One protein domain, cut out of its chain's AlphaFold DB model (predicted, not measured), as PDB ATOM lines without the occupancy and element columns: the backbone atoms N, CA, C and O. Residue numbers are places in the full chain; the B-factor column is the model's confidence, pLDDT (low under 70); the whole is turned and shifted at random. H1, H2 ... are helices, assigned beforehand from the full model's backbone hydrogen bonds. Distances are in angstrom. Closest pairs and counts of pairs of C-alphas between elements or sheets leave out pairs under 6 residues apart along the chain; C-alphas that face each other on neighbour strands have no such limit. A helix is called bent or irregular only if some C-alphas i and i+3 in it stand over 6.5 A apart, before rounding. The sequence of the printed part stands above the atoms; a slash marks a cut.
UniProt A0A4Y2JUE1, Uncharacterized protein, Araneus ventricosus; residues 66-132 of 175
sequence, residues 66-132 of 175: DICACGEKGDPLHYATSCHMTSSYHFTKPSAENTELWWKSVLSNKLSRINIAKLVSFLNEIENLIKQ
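This is residues 66 to 132 of the 175 residues of an uncharacterized protein of Araneus ventricosus (UniProt A0A4Y2JUE1). Two longer helices, H3 and H4, meet near their ends as an L, with H4 the long arm. The short helices H1 and H2 sit in the angle of the L on the H4 side, H2 packing on H4, while H3 stays apart from both. The printed part has 67 residues with four named helices, H1, H2, H3 and H4 along the chain, and no named strand; its class is all helix. The whole is compact, with a radius of gyration of the C-alphas of 12.5 A, and its outline is elongated, spanning 38 by 24 by 17 A.

Start at Asp 66 and pass residues 66 to 75, which hold no named element. Find C-alpha 76 at (39.498, -6.582, -1.037); there H1 begins, residues 76 to 81, 8.6 A from first to last C-alpha. H2 is residues 84 to 89, 10.1 A long. H3 is residues 96 to 108, 19.6 A long. Look for C-alpha 110 at (35.256, -15.979, 14.993); from there H4, residues 110 to 131, runs 32.0 A to C-alpha 131 at (25.245, 8.737, -2.650). H2 and H3 are irregular: C-alphas 85 and 88 are 8.2 A apart, and C-alphas 97 and 100 are 8.0 A apart.

Begin at H1, which touches H2 only at the corner by their tight link; their closest C-alphas are those of Tyr 79 and Thr 86, 6.4 A apart. Their lines are only just about perpendicular, at 70.5 degrees. H1 and H4 are near each other, with 6 pairs of C-alphas within 10 A. H2 touches H4, which meets it with residues 115 to 119 alone; the closest C-alphas, of Tyr 89 and Leu 119, are 6.2 A apart. These two run opposite ways at a shallow tilt of 32 degrees. H3 is apart from H1 and from H2. H3 and H4 only just touch, with 3 pairs of C-alphas within 8 A, and only at the corner by their tight link. Their closest C-alphas, of Val 106 and Ser 112, are 5.5 A apart, and their lines are about perpendicular at 80 degrees. In H1 and H4 every O i to N i+4 pair is within hydrogen-bond range; in H3 it is 7 of 9, and in H2 0 of 2, with 2 of 3 O i to N i+3 pairs within range.

The two C-alphas farthest apart, of Glu 97 and Gln 132, are 40.6 A apart. The printed part has no cut, and no link between its helices is long; the link from H2 to H3 is short, with 6 residues. Look in the B-factor column for the model's confidence: the mean pLDDT of the printed part is 78.0, and residue 66 and residues 126 to 132 are under 70.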
ATOM      1  N   ASP A  66      36.743   0.999  -9.662       63.62
ATOM      2  CA  ASP A  66      37.810   0.082  -9.251       63.62
ATOM      3  C   ASP A  66      38.923   0.768  -8.438       63.62
ATOM      4  O   ASP A  66      39.873   0.109  -8.010       63.62
ATOM      5  N   ILE A  67      38.787   2.072  -8.187       70.69
ATOM      6  CA  ILE A  67      39.676   2.892  -7.363       70.69
ATOM      7  C   ILE A  67      39.021   3.149  -6.001       70.69
ATOM      8  O   ILE A  67      37.871   3.559  -5.932       70.69
ATOM      9  N   CYS A  68      39.748   2.911  -4.913       74.31
ATOM     10  CA  CYS A  68      39.375   3.278  -3.549       74.31
ATOM     11  C   CYS A  68      39.237   4.801  -3.414       74.31
ATOM     12  O   CYS A  68      39.993   5.547  -4.029       74.31
ATOM     13  N   ALA A  69      38.374   5.286  -2.518       71.44
ATOM     14  CA  ALA A  69      38.303   6.714  -2.165       71.44
ATOM     15  C   ALA A  69      39.641   7.295  -1.642       71.44
ATOM     16  O   ALA A  69      39.848   8.502  -1.636       71.44
ATOM     17  N   CYS A  70      40.570   6.426  -1.249       76.25
ATOM     18  CA  CYS A  70      41.943   6.743  -0.879       76.25
ATOM     19  C   CYS A  70      42.918   6.891  -2.069       76.25
ATOM     20  O   CYS A  70      44.090   7.178  -1.852       76.25
ATOM     21  N   GLY A  71      42.467   6.677  -3.309       76.25
ATOM     22  CA  GLY A  71      43.253   6.849  -4.538       76.25
ATOM     23  C   GLY A  71      44.000   5.604  -5.036       76.25
ATOM     24  O   GLY A  71      44.515   5.619  -6.151       76.25
ATOM     25  N   GLU A  72      44.042   4.516  -4.260       80.12
ATOM     26  CA  GLU A  72      44.653   3.243  -4.674       80.12
ATOM     27  C   GLU A  72      43.651   2.294  -5.347       80.12
ATOM     28  O   GLU A  72      42.441   2.507  -5.314       80.12
ATOM     29  N   LYS A  73      44.138   1.196  -5.936       78.81
ATOM     30  CA  LYS A  73      43.278   0.137  -6.478       78.81
ATOM     31  C   LYS A  73      42.403  -0.463  -5.368       78.81
ATOM     32  O   LYS A  73      42.909  -1.010  -4.392       78.81
ATOM     33  N   GLY A  74      41.086  -0.394  -5.540       71.75
ATOM     34  CA  GLY A  74      40.083  -0.855  -4.582       71.75
ATOM     35  C   GLY A  74      39.856  -2.362  -4.640       71.75
ATOM     36  O   GLY A  74      38.759  -2.809  -4.980       71.75
ATOM     37  N   ASP A  75      40.879  -3.160  -4.326       73.50
ATOM     38  CA  ASP A  75      40.705  -4.600  -4.136       73.50
ATOM     39  C   ASP A  75      40.456  -4.979  -2.655       73.50
ATOM     40  O   ASP A  75      40.883  -4.285  -1.731       73.50
ATOM     41  N   PRO A  76      39.717  -6.069  -2.386       73.06
ATOM     42  CA  PRO A  76      39.498  -6.582  -1.037       73.06
ATOM     43  C   PRO A  76      40.744  -6.798  -0.174       73.06
ATOM     44  O   PRO A  76      40.637  -6.675   1.044       73.06
ATOM     45  N   LEU A  77      41.914  -7.096  -0.752       79.62
ATOM     46  CA  LEU A  77      43.140  -7.226   0.038       79.62
ATOM     47  C   LEU A  77      43.610  -5.852   0.530       79.62
ATOM     48  O   LEU A  77      43.981  -5.718   1.695       79.62
ATOM     49  N   HIS A  78      43.515  -4.827  -0.316       84.25
ATOM     50  CA  HIS A  78      43.770  -3.439   0.050       84.25
ATOM     51  C   HIS A  78      42.844  -2.986   1.192       84.25
ATOM     52  O   HIS A  78      43.331  -2.550   2.233       84.25
ATOM     53  N   TYR A  79      41.525  -3.187   1.086       75.38
ATOM     54  CA  TYR A  79      40.590  -2.826   2.169       75.38
ATOM     55  C   TYR A  79      40.837  -3.583   3.480       75.38
ATOM     56  O   TYR A  79      40.597  -3.049   4.563       75.38
ATOM     57  N   ALA A  80      41.306  -4.826   3.393       81.81
ATOM     58  CA  ALA A  80      41.560  -5.650   4.563       81.81
ATOM     59  C   ALA A  80      42.913  -5.370   5.234       81.81
ATOM     60  O   ALA A  80      43.089  -5.780   6.376       81.81
ATOM     61  N   THR A  81      43.877  -4.733   4.557       85.69
ATOM     62  CA  THR A  81      45.270  -4.686   5.054       85.69
ATOM     63  C   THR A  81      45.973  -3.334   4.945       85.69
ATOM     64  O   THR A  81      46.958  -3.133   5.656       85.69
ATOM     65  N   SER A  82      45.531  -2.420   4.075       85.69
ATOM     66  CA  SER A  82      46.286  -1.191   3.781       85.69
ATOM     67  C   SER A  82      45.456   0.069   3.525       85.69
ATOM     68  O   SER A  82      46.023   1.159   3.539       85.69
ATOM     69  N   CYS A  83      44.148  -0.031   3.300       84.50
ATOM     70  CA  CYS A  83      43.303   1.126   3.034       84.50
ATOM     71  C   CYS A  83      43.252   2.080   4.232       84.50
ATOM     72  O   CYS A  83      42.766   1.743   5.308       84.50
ATOM     73  N   HIS A  84      43.676   3.327   4.033       82.38
ATOM     74  CA  HIS A  84      43.678   4.320   5.108       82.38
ATOM     75  C   HIS A  84      42.294   4.499   5.763       82.38
ATOM     76  O   HIS A  84      42.201   4.630   6.982       82.38
ATOM     77  N   MET A  85      41.213   4.423   4.977       78.12
ATOM     78  CA  MET A  85      39.849   4.574   5.493       78.12
ATOM     79  C   MET A  85      39.428   3.450   6.442       78.12
ATOM     80  O   MET A  85      38.579   3.665   7.298       78.12
ATOM     81  N   THR A  86      40.006   2.256   6.311       79.25
ATOM     82  CA  THR A  86      39.629   1.071   7.093       79.25
ATOM     83  C   THR A  86      40.733   0.646   8.055       79.25
ATOM     84  O   THR A  86      40.735  -0.487   8.539       79.25
ATOM     85  N   SER A  87      41.633   1.575   8.402       84.75
ATOM     86  CA  SER A  87      42.811   1.307   9.229       84.75
ATOM     87  C   SER A  87      42.504   0.676  10.589       84.75
ATOM     88  O   SER A  87      43.344  -0.043  11.127       84.75
ATOM     89  N   SER A  88      41.318   0.912  11.150       83.88
ATOM     90  CA  SER A  88      40.858   0.319  12.414       83.88
ATOM     91  C   SER A  88      40.443  -1.155  12.298       83.88
ATOM     92  O   SER A  88      40.330  -1.839  13.315       83.88
ATOM     93  N   TYR A  89      40.227  -1.653  11.079       82.50
ATOM     94  CA  TYR A  89      39.792  -3.021  10.778       82.50
ATOM     95  C   TYR A  89      40.867  -3.842  10.064       82.50
ATOM     96  O   TYR A  89      40.581  -4.940   9.583       82.50
ATOM     97  N   HIS A  90      42.091  -3.319   9.976       87.38
ATOM     98  CA  HIS A  90      43.171  -3.993   9.280       87.38
ATOM     99  C   HIS A  90      43.538  -5.322   9.931       87.38
ATOM    100  O   HIS A  90      43.752  -5.441  11.138       87.38
ATOM    101  N   PHE A  91      43.677  -6.315   9.070       86.69
ATOM    102  CA  PHE A  91      44.326  -7.571   9.361       86.69
ATOM    103  C   PHE A  91      45.809  -7.479   9.002       86.69
ATOM    104  O   PHE A  91      46.241  -6.643   8.205       86.69
ATOM    105  N   THR A  92      46.605  -8.382   9.567       89.88
ATOM    106  CA  THR A  92      48.020  -8.503   9.213       89.88
ATOM    107  C   THR A  92      48.161  -8.816   7.732       89.88
ATOM    108  O   THR A  92      47.569  -9.777   7.250       89.88
ATOM    109  N   LYS A  93      48.970  -8.037   7.014       89.12
ATOM    110  CA  LYS A  93      49.209  -8.255   5.588       89.12
ATOM    111  C   LYS A  93      49.808  -9.652   5.338       89.12
ATOM    112  O   LYS A  93      50.821  -9.980   5.961       89.12
ATOM    113  N   PRO A  94      49.227 -10.474   4.445       85.44
ATOM    114  CA  PRO A  94      49.797 -11.769   4.105       85.44
ATOM    115  C   PRO A  94      51.044 -11.634   3.226       85.44
ATOM    116  O   PRO A  94      51.217 -10.653   2.501       85.44
ATOM    117  N   SER A  95      51.878 -12.677   3.234       88.44
ATOM    118  CA  SER A  95      52.837 -12.901   2.146       88.44
ATOM    119  C   SER A  95      52.080 -13.253   0.865       88.44
ATOM    120  O   SER A  95      51.080 -13.972   0.926       88.44
ATOM    121  N   ALA A  96      52.580 -12.801  -0.288       81.62
ATOM    122  CA  ALA A  96      51.958 -13.040  -1.591       81.62
ATOM    123  C   ALA A  96      51.666 -14.534  -1.830       81.62
ATOM    124  O   ALA A  96      50.559 -14.887  -2.240       81.62
ATOM    125  N   GLU A  97      52.614 -15.402  -1.473       84.06
ATOM    126  CA  GLU A  97      52.533 -16.862  -1.627       84.06
ATOM    127  C   GLU A  97      51.478 -17.517  -0.720       84.06
ATOM    128  O   GLU A  97      50.932 -18.563  -1.057       84.06
ATOM    129  N   ASN A  98      51.144 -16.879   0.407       83.62
ATOM    130  CA  ASN A  98      50.264 -17.435   1.440       83.62
ATOM    131  C   ASN A  98      48.904 -16.734   1.521       83.62
ATOM    132  O   ASN A  98      48.150 -16.954   2.471       83.62
ATOM    133  N   THR A  99      48.575 -15.898   0.536       77.75
ATOM    134  CA  THR A  99      47.345 -15.096   0.527       77.75
ATOM    135  C   THR A  99      46.094 -15.963   0.709       77.75
ATOM    136  O   THR A  99      45.211 -15.610   1.485       77.75
ATOM    137  N   GLU A 100      46.027 -17.133   0.066       77.06
ATOM    138  CA  GLU A 100      44.877 -18.045   0.173       77.06
ATOM    139  C   GLU A 100      44.729 -18.659   1.577       77.06
ATOM    140  O   GLU A 100      43.638 -18.679   2.150       77.06
ATOM    141  N   LEU A 101      45.832 -19.142   2.158       82.75
ATOM    142  CA  LEU A 101      45.844 -19.726   3.504       82.75
ATOM    143  C   LEU A 101      45.502 -18.686   4.571       82.75
ATOM    144  O   LEU A 101      44.771 -18.971   5.519       82.75
ATOM    145  N   TRP A 102      45.998 -17.466   4.391       84.31
ATOM    146  CA  TRP A 102      45.674 -16.342   5.253       84.31
ATOM    147  C   TRP A 102      44.177 -16.049   5.249       84.31
ATOM    148  O   TRP A 102      43.545 -16.000   6.300       84.31
ATOM    149  N   TRP A 103      43.594 -15.953   4.058       78.88
ATOM    150  CA  TRP A 103      42.168 -15.757   3.856       78.88
ATOM    151  C   TRP A 103      41.343 -16.859   4.551       78.88
ATOM    152  O   TRP A 103      40.394 -16.557   5.282       78.88
ATOM    153  N   LYS A 104      41.755 -18.128   4.424       79.44
ATOM    154  CA  LYS A 104      41.123 -19.264   5.122       79.44
ATOM    155  C   LYS A 104      41.179 -19.104   6.645       79.44
ATOM    156  O   LYS A 104      40.175 -19.326   7.319       79.44
ATOM    157  N   SER A 105      42.317 -18.663   7.181       83.06
ATOM    158  CA  SER A 105      42.509 -18.424   8.618       83.06
ATOM    159  C   SER A 105      41.650 -17.270   9.153       83.06
ATOM    160  O   SER A 105      41.010 -17.389  10.206       83.06
ATOM    161  N   VAL A 106      41.575 -16.167   8.403       80.00
ATOM    162  CA  VAL A 106      40.736 -15.005   8.726       80.00
ATOM    163  C   VAL A 106      39.264 -15.421   8.815       80.00
ATOM    164  O   VAL A 106      38.557 -15.005   9.730       80.00
ATOM    165  N   LEU A 107      38.787 -16.287   7.919       75.75
ATOM    166  CA  LEU A 107      37.404 -16.760   7.969       75.75
ATOM    167  C   LEU A 107      37.138 -17.840   9.016       75.75
ATOM    168  O   LEU A 107      36.043 -17.879   9.582       75.75
ATOM    169  N   SER A 108      38.107 -18.709   9.303       80.19
ATOM    170  CA  SER A 108      37.936 -19.724  10.345       80.19
ATOM    171  C   SER A 108      37.852 -19.095  11.739       80.19
ATOM    172  O   SER A 108      37.222 -19.642  12.646       80.19
ATOM    173  N   ASN A 109      38.445 -17.913  11.927       84.12
ATOM    174  CA  ASN A 109      38.465 -17.213  13.202       84.12
ATOM    175  C   ASN A 109      37.169 -16.406  13.460       84.12
ATOM    176  O   ASN A 109      36.764 -15.536  12.688       84.12
ATOM    177  N   LYS A 110      36.512 -16.654  14.604       85.12
ATOM    178  CA  LYS A 110      35.256 -15.979  14.993       85.12
ATOM    179  C   LYS A 110      35.404 -14.458  15.141       85.12
ATOM    180  O   LYS A 110      34.541 -13.728  14.662       85.12
ATOM    181  N   LEU A 111      36.466 -13.982  15.791       86.12
ATOM    182  CA  LEU A 111      36.716 -12.548  15.998       86.12
ATOM    183  C   LEU A 111      36.982 -11.842  14.668       86.12
ATOM    184  O   LEU A 111      36.458 -10.760  14.417       86.12
ATOM    185  N   SER A 112      37.731 -12.499  13.787       80.06
ATOM    186  CA  SER A 112      38.026 -11.977  12.453       80.06
ATOM    187  C   SER A 112      36.763 -11.839  11.599       80.06
ATOM    188  O   SER A 112      36.563 -10.800  10.977       80.06
ATOM    189  N   ARG A 113      35.834 -12.803  11.659       80.06
ATOM    190  CA  ARG A 113      34.515 -12.677  11.010       80.06
ATOM    191  C   ARG A 113      33.690 -11.499  11.536       80.06
ATOM    192  O   ARG A 113      33.031 -10.825  10.749       80.06
ATOM    193  N   ILE A 114      33.739 -11.222  12.842       82.19
ATOM    194  CA  ILE A 114      33.077 -10.043  13.429       82.19
ATOM    195  C   ILE A 114      33.698  -8.751  12.881       82.19
ATOM    196  O   ILE A 114      32.969  -7.825  12.532       82.19
ATOM    197  N   ASN A 115      35.026  -8.690  12.762       81.06
ATOM    198  CA  ASN A 115      35.712  -7.528  12.195       81.06
ATOM    199  C   ASN A 115      35.417  -7.344  10.702       81.06
ATOM    200  O   ASN A 115      35.171  -6.217  10.284       81.06
ATOM    201  N   ILE A 116      35.337  -8.428   9.920       77.69
ATOM    202  CA  ILE A 116      34.886  -8.369   8.520       77.69
ATOM    203  C   ILE A 116      33.468  -7.803   8.432       77.69
ATOM    204  O   ILE A 116      33.209  -6.936   7.603       77.69
ATOM    205  N   ALA A 117      32.548  -8.252   9.289       77.81
ATOM    206  CA  ALA A 117      31.184  -7.732   9.285       77.81
ATOM    207  C   ALA A 117      31.148  -6.223   9.581       77.81
ATOM    208  O   ALA A 117      30.458  -5.485   8.885       77.81
ATOM    209  N   LYS A 118      31.934  -5.753  10.561       81.38
ATOM    210  CA  LYS A 118      32.063  -4.319  10.872       81.38
ATOM    211  C   LYS A 118      32.656  -3.521   9.708       81.38
ATOM    212  O   LYS A 118      32.130  -2.464   9.383       81.38
ATOM    213  N   LEU A 119      33.698  -4.048   9.064       79.19
ATOM    214  CA  LEU A 119      34.322  -3.452   7.883       79.19
ATOM    215  C   LEU A 119      33.307  -3.276   6.745       79.19
ATOM    216  O   LEU A 119      33.198  -2.196   6.173       79.19
ATOM    217  N   VAL A 120      32.532  -4.318   6.443       75.19
ATOM    218  CA  VAL A 120      31.498  -4.272   5.398       75.19
ATOM    219  C   VAL A 120      30.399  -3.263   5.741       75.19
ATOM    220  O   VAL A 120      29.976  -2.518   4.859       75.19
ATOM    221  N   SER A 121      29.956  -3.199   7.002       75.75
ATOM    222  CA  SER A 121      28.987  -2.186   7.447       75.75
ATOM    223  C   SER A 121      29.517  -0.766   7.255       75.75
ATOM    224  O   SER A 121      28.835   0.061   6.658       75.75
ATOM    225  N   PHE A 122      30.754  -0.509   7.680       75.56
ATOM    226  CA  PHE A 122      31.395   0.798   7.558       75.56
ATOM    227  C   PHE A 122      31.566   1.236   6.095       75.56
ATOM    228  O   PHE A 122      31.270   2.374   5.740       75.56
ATOM    229  N   LEU A 123      31.968   0.320   5.207       72.81
ATOM    230  CA  LEU A 123      32.062   0.604   3.771       72.81
ATOM    231  C   LEU A 123      30.697   0.949   3.155       72.81
ATOM    232  O   LEU A 123      30.609   1.828   2.301       72.81
ATOM    233  N   ASN A 124      29.626   0.297   3.611       71.31
ATOM    234  CA  ASN A 124      28.264   0.591   3.170       71.31
ATOM    235  C   ASN A 124      27.766   1.959   3.680       71.31
ATOM    236  O   ASN A 124      27.014   2.639   2.987       71.31
ATOM    237  N   GLU A 125      28.186   2.382   4.873       71.12
ATOM    238  CA  GLU A 125      27.900   3.723   5.398       71.12
ATOM    239  C   GLU A 125      28.618   4.816   4.598       71.12
ATOM    240  O   GLU A 125      27.976   5.783   4.195       71.12
ATOM    241  N   ILE A 126      29.910   4.639   4.285       68.25
ATOM    242  CA  ILE A 126      30.667   5.580   3.439       68.25
ATOM    243  C   ILE A 126      29.989   5.756   2.081       68.25
ATOM    244  O   ILE A 126      29.844   6.872   1.588       68.25
ATOM    245  N   GLU A 127      29.550   4.664   1.468       65.69
ATOM    246  CA  GLU A 127      28.892   4.747   0.173       65.69
ATOM    247  C   GLU A 127      27.536   5.462   0.255       65.69
ATOM    248  O   GLU A 127      27.219   6.273  -0.614       65.69
ATOM    249  N   ASN A 128      26.751   5.216   1.307       64.62
ATOM    250  CA  ASN A 128      25.514   5.959   1.538       64.62
ATOM    251  C   ASN A 128      25.780   7.465   1.679       64.62
ATOM    252  O   ASN A 128      25.001   8.252   1.152       64.62
ATOM    253  N   LEU A 129      26.882   7.866   2.319       63.41
ATOM    254  CA  LEU A 129      27.285   9.273   2.420       63.41
ATOM    255  C   LEU A 129      27.689   9.867   1.063       63.41
ATOM    256  O   LEU A 129      27.362  11.013   0.789       63.41
ATOM    257  N   ILE A 130      28.349   9.094   0.196       61.84
ATOM    258  CA  ILE A 130      28.727   9.535  -1.160       61.84
ATOM    259  C   ILE A 130      27.505   9.609  -2.095       61.84
ATOM    260  O   ILE A 130      27.475  10.418  -3.020       61.84
ATOM    261  N   LYS A 131      26.497   8.757  -1.876       61.75
ATOM    262  CA  LYS A 131      25.245   8.737  -2.650       61.75
ATOM    263  C   LYS A 131      24.281   9.861  -2.271       61.75
ATOM    264  O   LYS A 131      23.402  10.167  -3.075       61.75
ATOM    265  N   GLN A 132      24.410  10.447  -1.081       51.81
ATOM    266  CA  GLN A 132      23.633  11.627  -0.714       51.81
ATOM    267  C   GLN A 132      24.181  12.835  -1.491       51.81
ATOM    268  O   GLN A 132      25.390  13.087  -1.444       51.81
TER     269      GLN A 132